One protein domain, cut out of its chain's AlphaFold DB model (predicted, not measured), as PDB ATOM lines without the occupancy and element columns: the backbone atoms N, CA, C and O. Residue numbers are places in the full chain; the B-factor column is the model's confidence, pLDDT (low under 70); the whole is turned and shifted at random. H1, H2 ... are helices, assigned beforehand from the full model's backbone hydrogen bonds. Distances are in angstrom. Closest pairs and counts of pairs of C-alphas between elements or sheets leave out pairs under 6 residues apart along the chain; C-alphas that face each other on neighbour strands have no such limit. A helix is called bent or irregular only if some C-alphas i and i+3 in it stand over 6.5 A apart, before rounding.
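Overview. This is residues 6 to 101 of the 253 residues of the protein "DUF3105 domain-containing protein" of Chloroflexi bacterium (UniProt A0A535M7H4). Three helices make a long, open, flat triangle: the long helix H2 is its base, and H1 and H3 fold back from the two ends of H2 as slanting sides whose far ends, at Pro 6 and Ala 99, come near each other. H1 with H2 and H2 with H3 are helical hairpins that spread apart away from their tight links, and the inside of the triangle is empty. The printed part has 96 residues, with three named helices in the order H1, H2, H3, no named strand, and the class all helix. The whole is extended, with a radius of gyration of the C-alphas of 20.9 A, and the C-alphas span 67 by 30 by 15 A.

Along the chain. H1 is residues 6 to 28, 33.3 A from first to last C-alpha, and begins with the C-alpha of Pro 6 at (147.811, 146.379, 146.129). H2 is residues 32 to 71, 40 residues and 56.7 A long; its first C-alpha, that of Ile 32, is at (177.045, 132.551, 132.007). H3 is residues 75 to 99, 36.2 A long, and ends with the C-alpha of Ala 99 at (141.329, 147.019, 145.832). None of the three helices is bent.

Arrangement. H1 and H2 touch and run opposite ways at a shallow tilt of 31 degrees. Their closest C-alphas, those of Ala 26 and Gly 35, are 4.8 A apart, and H2 touches H1 with residues 32 to 46 alone. H2 and H3 touch and run opposite ways at a shallow tilt of 32 degrees. Their closest C-alphas, those of Gly 71 and Arg 78, are 4.6 A apart; H2 touches H3 with residues 67 to 71 alone, and H3 touches H2 with residues 77 to 82 alone. Residues 50 to 63 of H2 and residues 86 to 94 of H3 stand free. H1 and H3 only just touch, and only at their ends, with 3 pairs of C-alphas within 8 A, the closest being those of Pro 6 and Ala 99 at 6.5 A. They run the same way at a steep tilt of 60 degrees. In H1, H2 and H3 every O i to N i+4 pair is within hydrogen-bond range.

Size, cuts and confidence. The two C-alphas farthest apart, those of Gly 30 and Arg 75, are 67.3 A apart, while the first and last printed C-alphas, those of Pro 6 and Gly 101, are 10.5 A apart. The printed part has no cut, and both links, H1 to H2 and H2 to H3, are tight, with 3 residues each. The mean pLDDT of the printed part is 82.7; residues 6 to 7 and 98 to 101 are under 70.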
ATOM      1  N   PRO A   6     147.970 147.813 146.389       69.06
ATOM      2  CA  PRO A   6     147.811 146.379 146.129       69.06
ATOM      3  C   PRO A   6     148.267 145.957 144.730       69.06
ATOM      4  O   PRO A   6     148.887 144.909 144.577       69.06
ATOM      5  N   LEU A   7     148.029 146.797 143.717       65.62
ATOM      6  CA  LEU A   7     148.498 146.542 142.354       65.62
ATOM      7  C   LEU A   7     150.016 146.676 142.248       65.62
ATOM      8  O   LEU A   7     150.642 145.896 141.540       65.62
ATOM      9  N   VAL A   8     150.616 147.623 142.973       73.12
ATOM     10  CA  VAL A   8     152.078 147.775 143.021       73.12
ATOM     11  C   VAL A   8     152.722 146.547 143.661       73.12
ATOM     12  O   VAL A   8     153.673 146.005 143.111       73.12
ATOM     13  N   LEU A   9     152.183 146.066 144.782       73.31
ATOM     14  CA  LEU A   9     152.697 144.871 145.454       73.31
ATOM     15  C   LEU A   9     152.520 143.607 144.599       73.31
ATOM     16  O   LEU A   9     153.449 142.807 144.512       73.31
ATOM     17  N   ALA A  10     151.383 143.459 143.913       72.06
ATOM     18  CA  ALA A  10     151.167 142.365 142.968       72.06
ATOM     19  C   ALA A  10     152.144 142.430 141.782       72.06
ATOM     20  O   ALA A  10     152.767 141.428 141.448       72.06
ATOM     21  N   ALA A  11     152.342 143.612 141.190       73.69
ATOM     22  CA  ALA A  11     153.287 143.805 140.093       73.69
ATOM     23  C   ALA A  11     154.737 143.522 140.517       73.69
ATOM     24  O   ALA A  11     155.475 142.883 139.771       73.69
ATOM     25  N   LEU A  12     155.133 143.942 141.724       78.06
ATOM     26  CA  LEU A  12     156.445 143.629 142.297       78.06
ATOM     27  C   LEU A  12     156.623 142.119 142.501       78.06
ATOM     28  O   LEU A  12     157.675 141.581 142.165       78.06
ATOM     29  N   TRP A  13     155.593 141.427 142.993       76.69
ATOM     30  CA  TRP A  13     155.612 139.972 143.143       76.69
ATOM     31  C   TRP A  13     155.735 139.253 141.795       76.69
ATOM     32  O   TRP A  13     156.584 138.380 141.627       76.69
ATOM     33  N   THR A  14     154.953 139.658 140.792       77.50
ATOM     34  CA  THR A  14     155.045 139.103 139.436       77.50
ATOM     35  C   THR A  14     156.407 139.380 138.799       77.50
ATOM     36  O   THR A  14     156.988 138.488 138.183       77.50
ATOM     37  N   ALA A  15     156.958 140.584 138.976       77.75
ATOM     38  CA  ALA A  15     158.290 140.928 138.491       77.75
ATOM     39  C   ALA A  15     159.379 140.058 139.139       77.75
ATOM     40  O   ALA A  15     160.294 139.618 138.444       77.75
ATOM     41  N   LEU A  16     159.256 139.763 140.438       79.94
ATOM     42  CA  LEU A  16     160.171 138.876 141.157       79.94
ATOM     43  C   LEU A  16     160.130 137.447 140.595       79.94
ATOM     44  O   LEU A  16     161.180 136.889 140.281       79.94
ATOM     45  N   LEU A  17     158.931 136.888 140.391       80.88
ATOM     46  CA  LEU A  17     158.754 135.553 139.805       80.88
ATOM     47  C   LEU A  17     159.341 135.469 138.386       80.88
ATOM     48  O   LEU A  17     160.103 134.554 138.073       80.88
ATOM     49  N   LEU A  18     159.062 136.468 137.545       81.12
ATOM     50  CA  LEU A  18     159.604 136.543 136.184       81.12
ATOM     51  C   LEU A  18     161.133 136.668 136.172       81.12
ATOM     52  O   LEU A  18     161.799 136.101 135.301       81.12
ATOM     53  N   ALA A  19     161.705 137.410 137.120       80.19
ATOM     54  CA  ALA A  19     163.150 137.531 137.264       80.19
ATOM     55  C   ALA A  19     163.787 136.196 137.692       80.19
ATOM     56  O   ALA A  19     164.792 135.794 137.103       80.19
ATOM     57  N   GLN A  20     163.176 135.467 138.635       82.12
ATOM     58  CA  GLN A  20     163.639 134.135 139.047       82.12
ATOM     59  C   GLN A  20     163.639 133.133 137.882       82.12
ATOM     60  O   GLN A  20     164.631 132.428 137.674       82.12
ATOM     61  N   GLU A  21     162.587 133.112 137.060       86.56
ATOM     62  CA  GLU A  21     162.541 132.244 135.878       86.56
ATOM     63  C   GLU A  21     163.617 132.579 134.838       86.56
ATOM     64  O   GLU A  21     164.196 131.678 134.227       86.56
ATOM     65  N   LYS A  22     163.887 133.872 134.603       82.50
ATOM     66  CA  LYS A  22     164.926 134.311 133.657       82.50
ATOM     67  C   LYS A  22     166.313 133.860 134.100       82.50
ATOM     68  O   LYS A  22     167.087 133.401 133.261       82.50
ATOM     69  N   VAL A  23     166.604 133.955 135.399       85.00
ATOM     70  CA  VAL A  23     167.853 133.452 135.984       85.00
ATOM     71  C   VAL A  23     167.972 131.947 135.741       85.00
ATOM     72  O   VAL A  23     168.961 131.510 135.156       85.00
ATOM     73  N   GLY A  24     166.942 131.166 136.084       82.56
ATOM     74  CA  GLY A  24     166.942 129.713 135.875       82.56
ATOM     75  C   GLY A  24     167.178 129.315 134.413       82.56
ATOM     76  O   GLY A  24     168.025 128.471 134.122       82.56
ATOM     77  N   ARG A  25     166.507 129.991 133.471       86.31
ATOM     78  CA  ARG A  25     166.675 129.757 132.026       86.31
ATOM     79  C   ARG A  25     168.067 130.131 131.510       86.31
ATOM     80  O   ARG A  25     168.598 129.440 130.642       86.31
ATOM     81  N   ALA A  26     168.663 131.213 132.011       83.75
ATOM     82  CA  ALA A  26     169.997 131.637 131.593       83.75
ATOM     83  C   ALA A  26     171.064 130.609 131.999       83.75
ATOM     84  O   ALA A  26     171.852 130.192 131.146       83.75
ATOM     85  N   TRP A  27     171.013 130.132 133.247       81.81
ATOM     86  CA  TRP A  27     171.915 129.096 133.756       81.81
ATOM     87  C   TRP A  27     171.733 127.752 133.048       81.81
ATOM     88  O   TRP A  27     172.719 127.169 132.606       81.81
ATOM     89  N   ALA A  28     170.489 127.308 132.839       86.56
ATOM     90  CA  ALA A  28     170.201 126.064 132.118       86.56
ATOM     91  C   ALA A  28     170.703 126.073 130.658       86.56
ATOM     92  O   ALA A  28     170.986 125.023 130.094       86.56
ATOM     93  N   SER A  29     170.838 127.256 130.047       88.12
ATOM     94  CA  SER A  29     171.316 127.419 128.665       88.12
ATOM     95  C   SER A  29     172.836 127.595 128.517       88.12
ATOM     96  O   SER A  29     173.301 127.878 127.417       88.12
ATOM     97  N   GLY A  30     173.614 127.514 129.605       86.88
ATOM     98  CA  GLY A  30     175.071 127.714 129.575       86.88
ATOM     99  C   GLY A  30     175.523 129.159 129.297       86.88
ATOM    100  O   GLY A  30     176.713 129.422 129.140       86.88
ATOM    101  N   ARG A  31     174.596 130.129 129.257       87.56
ATOM    102  CA  ARG A  31     174.889 131.551 128.999       87.56
ATOM    103  C   ARG A  31     175.276 132.274 130.287       87.56
ATOM    104  O   ARG A  31     174.485 133.028 130.855       87.56
ATOM    105  N   ILE A  32     176.514 132.059 130.723       84.31
ATOM    106  CA  ILE A  32     177.045 132.551 132.007       84.31
ATOM    107  C   ILE A  32     176.870 134.073 132.158       84.31
ATOM    108  O   ILE A  32     176.333 134.528 133.165       84.31
ATOM    109  N   GLY A  33     177.232 134.867 131.142       85.94
ATOM    110  CA  GLY A  33     177.115 136.333 131.203       85.94
ATOM    111  C   GLY A  33     175.677 136.828 131.409       85.94
ATOM    112  O   GLY A  33     175.428 137.714 132.225       85.94
ATOM    113  N   SER A  34     174.704 136.205 130.735       80.19
ATOM    114  CA  SER A  34     173.281 136.513 130.925       80.19
ATOM    115  C   SER A  34     172.770 136.066 132.298       80.19
ATOM    116  O   SER A  34     171.934 136.751 132.887       80.19
ATOM    117  N   GLY A  35     173.281 134.946 132.821       81.31
ATOM    118  CA  GLY A  35     172.953 134.445 134.158       81.31
ATOM    119  C   GLY A  35     173.417 135.388 135.265       81.31
ATOM    120  O   GLY A  35     172.638 135.711 136.162       81.31
ATOM    121  N   VAL A  36     174.646 135.903 135.161       87.44
ATOM    122  CA  VAL A  36     175.202 136.888 136.104       87.44
ATOM    123  C   VAL A  36     174.401 138.191 136.078       87.44
ATOM    124  O   VAL A  36     173.988 138.675 137.130       87.44
ATOM    125  N   ALA A  37     174.113 138.737 134.891       85.25
ATOM    126  CA  ALA A  37     173.346 139.977 134.761       85.25
ATOM    127  C   ALA A  37     171.922 139.856 135.340       85.25
ATOM    128  O   ALA A  37     171.478 140.727 136.091       85.25
ATOM    129  N   ALA A  38     171.222 138.755 135.045       78.88
ATOM    130  CA  ALA A  38     169.892 138.493 135.592       78.88
ATOM    131  C   ALA A  38     169.925 138.288 137.120       78.88
ATOM    132  O   ALA A  38     169.042 138.774 137.827       78.88
ATOM    133  N   GLY A  39     170.962 137.620 137.639       84.31
ATOM    134  CA  GLY A  39     171.164 137.428 139.076       84.31
ATOM    135  C   GLY A  39     171.383 138.745 139.825       84.31
ATOM    136  O   GLY A  39     170.779 138.961 140.873       84.31
ATOM    137  N   LEU A  40     172.174 139.663 139.261       90.12
ATOM    138  CA  LEU A  40     172.388 140.997 139.832       90.12
ATOM    139  C   LEU A  40     171.104 141.834 139.846       90.12
ATOM    140  O   LEU A  40     170.803 142.479 140.848       90.12
ATOM    141  N   GLN A  41     170.310 141.796 138.770       86.69
ATOM    142  CA  GLN A  41     169.010 142.476 138.728       86.69
ATOM    143  C   GLN A  41     168.045 141.928 139.786       86.69
ATOM    144  O   GLN A  41     167.380 142.707 140.472       86.69
ATOM    145  N   LEU A  42     168.001 140.605 139.964       85.81
ATOM    146  CA  LEU A  42     167.203 139.971 141.011       85.81
ATOM    147  C   LEU A  42     167.668 140.405 142.409       85.81
ATOM    148  O   LEU A  42     166.837 140.754 143.245       85.81
ATOM    149  N   ALA A  43     168.980 140.432 142.653       87.94
ATOM    150  CA  ALA A  43     169.550 140.865 143.927       87.94
ATOM    151  C   ALA A  43     169.230 142.337 144.237       87.94
ATOM    152  O   ALA A  43     168.853 142.655 145.364       87.94
ATOM    153  N   LEU A  44     169.308 143.227 143.242       88.88
ATOM    154  CA  LEU A  44     168.938 144.637 143.390       88.88
ATOM    155  C   LEU A  44     167.452 144.805 143.741       88.88
ATOM    156  O   LEU A  44     167.126 145.534 144.677       88.88
ATOM    157  N   LEU A  45     166.553 144.097 143.049       84.38
ATOM    158  CA  LEU A  45     165.115 144.119 143.349       84.38
ATOM    159  C   LEU A  45     164.810 143.545 144.741       84.38
ATOM    160  O   LEU A  45     164.011 144.111 145.493       84.38
ATOM    161  N   ALA A  46     165.470 142.450 145.119       84.56
ATOM    162  CA  ALA A  46     165.324 141.848 146.442       84.56
ATOM    163  C   ALA A  46     165.814 142.797 147.548       84.56
ATOM    164  O   ALA A  46     165.146 142.974 148.563       84.56
ATOM    165  N   LEU A  47     166.943 143.475 147.334       90.19
ATOM    166  CA  LEU A  47     167.481 144.434 148.293       90.19
ATOM    167  C   LEU A  47     166.568 145.658 148.449       90.19
ATOM    168  O   LEU A  47     166.319 146.099 149.569       90.19
ATOM    169  N   GLN A  48     166.030 146.187 147.348       86.19
ATOM    170  CA  GLN A  48     165.090 147.310 147.383       86.19
ATOM    171  C   GLN A  48     163.793 146.947 148.113       86.19
ATOM    172  O   GLN A  48     163.326 147.710 148.959       86.19
ATOM    173  N   THR A  49     163.227 145.771 147.837       81.56
ATOM    174  CA  THR A  49     162.008 145.303 148.516       81.56
ATOM    175  C   THR A  49     162.252 145.048 150.005       81.56
ATOM    176  O   THR A  49     161.456 145.499 150.830       81.56
ATOM    177  N   ALA A  50     163.379 144.427 150.369       85.56
ATOM    178  CA  ALA A  50     163.777 144.231 151.762       85.56
ATOM    179  C   ALA A  50     164.013 145.563 152.491       85.56
ATOM    180  O   ALA A  50     163.535 145.742 153.611       85.56
ATOM    181  N   GLY A  51     164.691 146.522 151.853       88.06
ATOM    182  CA  GLY A  51     164.954 147.846 152.415       88.06
ATOM    183  C   GLY A  51     163.673 148.638 152.679       88.06
ATOM    184  O   GLY A  51     163.472 149.144 153.785       88.06
ATOM    185  N   VAL A  52     162.759 148.693 151.704       85.50
ATOM    186  CA  VAL A  52     161.444 149.334 151.877       85.50
ATOM    187  C   VAL A  52     160.634 148.620 152.959       85.50
ATOM    188  O   VAL A  52     160.084 149.280 153.843       85.50
ATOM    189  N   GLY A  53     160.607 147.283 152.943       81.00
ATOM    190  CA  GLY A  53     159.933 146.476 153.960       81.00
ATOM    191  C   GLY A  53     160.461 146.749 155.369       81.00
ATOM    192  O   GLY A  53     159.672 146.941 156.295       81.00
ATOM    193  N   TYR A  54     161.782 146.861 155.527       88.56
ATOM    194  CA  TYR A  54     162.419 147.207 156.794       88.56
ATOM    195  C   TYR A  54     162.044 148.617 157.262       88.56
ATOM    196  O   TYR A  54     161.642 148.784 158.411       88.56
ATOM    197  N   ILE A  55     162.131 149.630 156.392       87.94
ATOM    198  CA  ILE A  55     161.815 151.025 156.745       87.94
ATOM    199  C   ILE A  55     160.351 151.153 157.173       87.94
ATOM    200  O   ILE A  55     160.057 151.712 158.234       87.94
ATOM    201  N   VAL A  56     159.432 150.594 156.378       84.50
ATOM    202  CA  VAL A  56     157.992 150.606 156.667       84.50
ATOM    203  C   VAL A  56     157.705 149.836 157.952       84.50
ATOM    204  O   VAL A  56     157.028 150.356 158.838       84.50
ATOM    205  N   GLY A  57     158.266 148.634 158.099       83.25
ATOM    206  CA  GLY A  57     158.114 147.814 159.295       83.25
ATOM    207  C   GLY A  57     158.644 148.511 160.548       83.25
ATOM    208  O   GLY A  57     157.961 148.537 161.572       83.25
ATOM    209  N   ALA A  58     159.813 149.149 160.485       87.06
ATOM    210  CA  ALA A  58     160.401 149.871 161.609       87.06
ATOM    211  C   ALA A  58     159.560 151.095 162.008       87.06
ATOM    212  O   ALA A  58     159.302 151.303 163.199       87.06
ATOM    213  N   ALA A  59     159.088 151.881 161.036       87.75
ATOM    214  CA  ALA A  59     158.204 153.020 161.279       87.75
ATOM    215  C   ALA A  59     156.860 152.580 161.888       87.75
ATOM    216  O   ALA A  59     156.407 153.149 162.889       87.75
ATOM    217  N   LEU A  60     156.262 151.518 161.343       86.19
ATOM    218  CA  LEU A  60     155.017 150.943 161.837       86.19
ATOM    219  C   LEU A  60     155.184 150.412 163.262       86.19
ATOM    220  O   LEU A  60     154.412 150.770 164.146       86.19
ATOM    221  N   THR A  61     156.241 149.644 163.528       85.62
ATOM    222  CA  THR A  61     156.507 149.071 164.855       85.62
ATOM    223  C   THR A  61     156.712 150.162 165.907       85.62
ATOM    224  O   THR A  61     156.189 150.058 167.017       85.62
ATOM    225  N   ARG A  62     157.432 151.245 165.578       88.75
ATOM    226  CA  ARG A  62     157.598 152.399 166.485       88.75
ATOM    227  C   ARG A  62     156.257 153.047 166.822       88.75
ATOM    228  O   ARG A  62     156.016 153.381 167.981       88.75
ATOM    229  N   THR A  63     155.389 153.193 165.827       85.44
ATOM    230  CA  THR A  63     154.074 153.827 165.973       85.44
ATOM    231  C   THR A  63     153.112 152.938 166.759       85.44
ATOM    232  O   THR A  63     152.529 153.384 167.745       85.44
ATOM    233  N   LEU A  64     153.028 151.653 166.409       85.06
ATOM    234  CA  LEU A  64     152.210 150.666 167.110       85.06
ATOM    235  C   LEU A  64     152.629 150.519 168.573       85.06
ATOM    236  O   LEU A  64     151.769 150.487 169.443       85.06
ATOM    237  N   ARG A  65     153.934 150.530 168.880       87.75
ATOM    238  CA  ARG A  65     154.416 150.522 170.272       87.75
ATOM    239  C   ARG A  65     153.950 151.747 171.058       87.75
ATOM    240  O   ARG A  65     153.644 151.612 172.238       87.75
ATOM    241  N   ARG A  66     153.894 152.935 170.442       85.69
ATOM    242  CA  ARG A  66     153.373 154.148 171.100       85.69
ATOM    243  C   ARG A  66     151.874 154.034 171.376       85.69
ATOM    244  O   ARG A  66     151.451 154.336 172.486       85.69
ATOM    245  N   ILE A  67     151.102 153.555 170.400       81.69
ATOM    246  CA  ILE A  67     149.652 153.338 170.534       81.69
ATOM    247  C   ILE A  67     149.364 152.287 171.615       81.69
ATOM    248  O   ILE A  67     148.548 152.521 172.500       81.69
ATOM    249  N   TRP A  68     150.097 151.174 171.599       81.12
ATOM    250  CA  TRP A  68     149.960 150.092 172.570       81.12
ATOM    251  C   TRP A  68     150.234 150.561 174.004       81.12
ATOM    252  O   TRP A  68     149.398 150.383 174.887       81.12
ATOM    253  N   ARG A  69     151.357 151.258 174.230       86.00
ATOM    254  CA  ARG A  69     151.705 151.812 175.552       86.00
ATOM    255  C   ARG A  69     150.705 152.864 176.034       86.00
ATOM    256  O   ARG A  69     150.446 152.961 177.229       86.00
ATOM    257  N   TRP A  70     150.130 153.659 175.130       80.56
ATOM    258  CA  TRP A  70     149.057 154.594 175.485       80.56
ATOM    259  C   TRP A  70     147.794 153.853 175.954       80.56
ATOM    260  O   TRP A  70     147.148 154.281 176.917       80.56
ATOM    261  N   GLY A  71     147.494 152.716 175.319       79.88
ATOM    262  CA  GLY A  71     146.401 151.821 175.674       79.88
ATOM    263  C   GLY A  71     146.544 151.176 177.054       79.88
ATOM    264  O   GLY A  71     145.533 150.989 177.713       79.88
ATOM    265  N   GLU A  72     147.752 150.913 177.559       84.06
ATOM    266  CA  GLU A  72     147.976 150.242 178.860       84.06
ATOM    267  C   GLU A  72     147.557 151.062 180.100       84.06
ATOM    268  O   GLU A  72     147.458 150.510 181.200       84.06
ATOM    269  N   GLY A  73     147.253 152.354 179.936       78.81
ATOM    270  CA  GLY A  73     146.853 153.263 181.017       78.81
ATOM    271  C   GLY A  73     145.440 153.025 181.584       78.81
ATOM    272  O   GLY A  73     144.958 151.900 181.710       78.81
ATOM    273  N   SER A  74     144.752 154.112 181.960       85.31
ATOM    274  CA  SER A  74     143.406 154.064 182.571       85.31
ATOM    275  C   SER A  74     142.369 153.278 181.744       85.31
ATOM    276  O   SER A  74     142.477 153.210 180.518       85.31
ATOM    277  N   ARG A  75     141.295 152.775 182.385       84.94
ATOM    278  CA  ARG A  75     140.178 152.075 181.701       84.94
ATOM    279  C   ARG A  75     139.647 152.829 180.471       84.94
ATOM    280  O   ARG A  75     139.370 152.198 179.459       84.94
ATOM    281  N   ARG A  76     139.564 154.167 180.522       85.75
ATOM    282  CA  ARG A  76     139.140 155.002 179.379       85.75
ATOM    283  C   ARG A  76     140.115 154.942 178.197       85.75
ATOM    284  O   ARG A  76     139.674 154.884 177.055       85.75
ATOM    285  N   ARG A  77     141.427 154.924 178.458       85.25
ATOM    286  CA  ARG A  77     142.465 154.827 177.412       85.25
ATOM    287  C   ARG A  77     142.511 153.437 176.783       85.25
ATOM    288  O   ARG A  77     142.627 153.341 175.567       85.25
ATOM    289  N   ARG A  78     142.317 152.384 177.587       82.94
ATOM    290  CA  ARG A  78     142.150 151.005 177.093       82.94
ATOM    291  C   ARG A  78     140.986 150.915 176.113       82.94
ATOM    292  O   ARG A  78     141.177 150.494 174.978       82.94
ATOM    293  N   LEU A  79     139.810 151.398 176.525       85.81
ATOM    294  CA  LEU A  79     138.609 151.385 175.688       85.81
ATOM    295  C   LEU A  79     138.810 152.185 174.389       85.81
ATOM    296  O   LEU A  79     138.516 151.690 173.305       85.81
ATOM    297  N   GLY A  80     139.372 153.395 174.491       85.81
ATOM    298  CA  GLY A  80     139.659 154.244 173.331       85.81
ATOM    299  C   GLY A  80     140.653 153.613 172.351       85.81
ATOM    300  O   GLY A  80     140.437 153.664 171.143       85.81
ATOM    301  N   SER A  81     141.707 152.962 172.857       83.44
ATOM    302  CA  SER A  81     142.686 152.260 172.021       83.44
ATOM    303  C   SER A  81     142.076 151.057 171.302       83.44
ATOM    304  O   SER A  81     142.387 150.839 170.134       83.44
ATOM    305  N   SER A  82     141.209 150.283 171.964       83.75
ATOM    306  CA  SER A  82     140.527 149.142 171.341       83.75
ATOM    307  C   SER A  82     139.587 149.582 170.217       83.75
ATOM    308  O   SER A  82     139.607 148.982 169.144       83.75
ATOM    309  N   VAL A  83     138.816 150.656 170.426       88.19
ATOM    310  CA  VAL A  83     137.929 151.219 169.393       88.19
ATOM    311  C   VAL A  83     138.737 151.722 168.199       88.19
ATOM    312  O   VAL A  83     138.431 151.367 167.063       88.19
ATOM    313  N   PHE A  84     139.804 152.491 168.440       86.81
ATOM    314  CA  PHE A  84     140.664 153.003 167.372       86.81
ATOM    315  C   PHE A  84     141.285 151.876 166.534       86.81
ATOM    316  O   PHE A  84     141.201 151.906 165.306       86.81
ATOM    317  N   SER A  85     141.855 150.855 167.184       84.25
ATOM    318  CA  SER A  85     142.421 149.691 166.494       84.25
ATOM    319  C   SER A  85     141.365 148.937 165.683       84.25
ATOM    320  O   SER A  85     141.630 148.569 164.541       84.25
ATOM    321  N   GLY A  86     140.159 148.749 166.233       88.44
ATOM    322  CA  GLY A  86     139.047 148.109 165.527       88.44
ATOM    323  C   GLY A  86     138.630 148.872 164.267       88.44
ATOM    324  O   GLY A  86     138.514 148.274 163.198       88.44
ATOM    325  N   VAL A  87     138.485 150.198 164.357       91.06
ATOM    326  CA  VAL A  87     138.168 151.060 163.204       91.06
ATOM    327  C   VAL A  87     139.283 151.009 162.158       91.06
ATOM    328  O   VAL A  87     139.003 150.833 160.975       91.06
ATOM    329  N   ALA A  88     140.549 151.105 162.574       88.50
ATOM    330  CA  ALA A  88     141.687 151.052 161.660       88.50
ATOM    331  C   ALA A  88     141.771 149.709 160.911       88.50
ATOM    332  O   ALA A  88     141.961 149.701 159.694       88.50
ATOM    333  N   ILE A  89     141.579 148.585 161.611       90.56
ATOM    334  CA  ILE A  89     141.526 147.247 161.002       90.56
ATOM    335  C   ILE A  89     140.351 147.150 160.024       90.56
ATOM    336  O   ILE A  89     140.538 146.680 158.905       90.56
ATOM    337  N   GLY A  90     139.164 147.631 160.409       90.06
ATOM    338  CA  GLY A  90     137.983 147.630 159.545       90.06
ATOM    339  C   GLY A  90     138.192 148.428 158.254       90.06
ATOM    340  O   GLY A  90     137.901 147.930 157.169       90.06
ATOM    341  N   LEU A  91     138.765 149.631 158.349       91.25
ATOM    342  CA  LEU A  91     139.061 150.481 157.192       91.25
ATOM    343  C   LEU A  91     140.137 149.876 156.283       91.25
ATOM    344  O   LEU A  91     139.984 149.893 155.062       91.25
ATOM    345  N   LEU A  92     141.203 149.309 156.858       86.50
ATOM    346  CA  LEU A  92     142.232 148.600 156.092       86.50
ATOM    347  C   LEU A  92     141.648 147.372 155.389       86.50
ATOM    348  O   LEU A  92     141.900 147.176 154.203       86.50
ATOM    349  N   GLY A  93     140.831 146.582 156.089       80.94
ATOM    350  CA  GLY A  93     140.117 145.446 155.517       80.94
ATOM    351  C   GLY A  93     139.231 145.865 154.345       80.94
ATOM    352  O   GLY A  93     139.354 145.305 153.260       80.94
ATOM    353  N   ALA A  94     138.410 146.905 154.515       80.19
ATOM    354  CA  ALA A  94     137.556 147.440 153.454       80.19
ATOM    355  C   ALA A  94     138.362 147.947 152.245       80.19
ATOM    356  O   ALA A  94     138.009 147.652 151.101       80.19
ATOM    357  N   TYR A  95     139.474 148.651 152.480       82.19
ATOM    358  CA  TYR A  95     140.374 149.103 151.417       82.19
ATOM    359  C   TYR A  95     140.958 147.924 150.629       82.19
ATOM    360  O   TYR A  95     140.888 147.909 149.400       82.19
ATOM    361  N   TRP A  96     141.488 146.910 151.318       75.94
ATOM    362  CA  TRP A  96     142.056 145.722 150.678       75.94
ATOM    363  C   TRP A  96     141.008 144.902 149.925       75.94
ATOM    364  O   TRP A  96     141.271 144.464 148.807       75.94
ATOM    365  N   ILE A  97     139.808 144.739 150.479       71.50
ATOM    366  CA  ILE A  97     138.678 144.063 149.828       71.50
ATOM    367  C   ILE A  97     138.213 144.817 148.568       71.50
ATOM    368  O   ILE A  97     137.892 144.196 147.552       71.50
ATOM    369  N   SER A  98     138.178 146.151 148.605       68.38
ATOM    370  CA  SER A  98     137.849 146.967 147.431       68.38
ATOM    371  C   SER A  98     138.938 146.871 146.362       68.38
ATOM    372  O   SER A  98     138.647 146.643 145.189       68.38
ATOM    373  N   ALA A  99     140.204 146.988 146.759       66.19
ATOM    374  CA  ALA A  99     141.329 147.019 145.832       66.19
ATOM    375  C   ALA A  99     141.680 145.649 145.227       66.19
ATOM    376  O   ALA A  99     142.241 145.591 144.136       66.19
ATOM    377  N   SER A 100     141.338 144.556 145.908       62.81
ATOM    378  CA  SER A 100     141.472 143.181 145.400       62.81
ATOM    379  C   SER A 100     140.358 142.777 144.431       62.81
ATOM    380  O   SER A 100     140.433 141.710 143.829       62.81
ATOM    381  N   GLY A 101     139.302 143.586 144.287       57.25
ATOM    382  CA  GLY A 101     138.135 143.229 143.479       57.25
ATOM    383  C   GLY A 101     137.269 142.117 144.086       57.25
ATOM    384  O   GLY A 101     136.281 141.733 143.455       57.25
TER     385      GLY A 101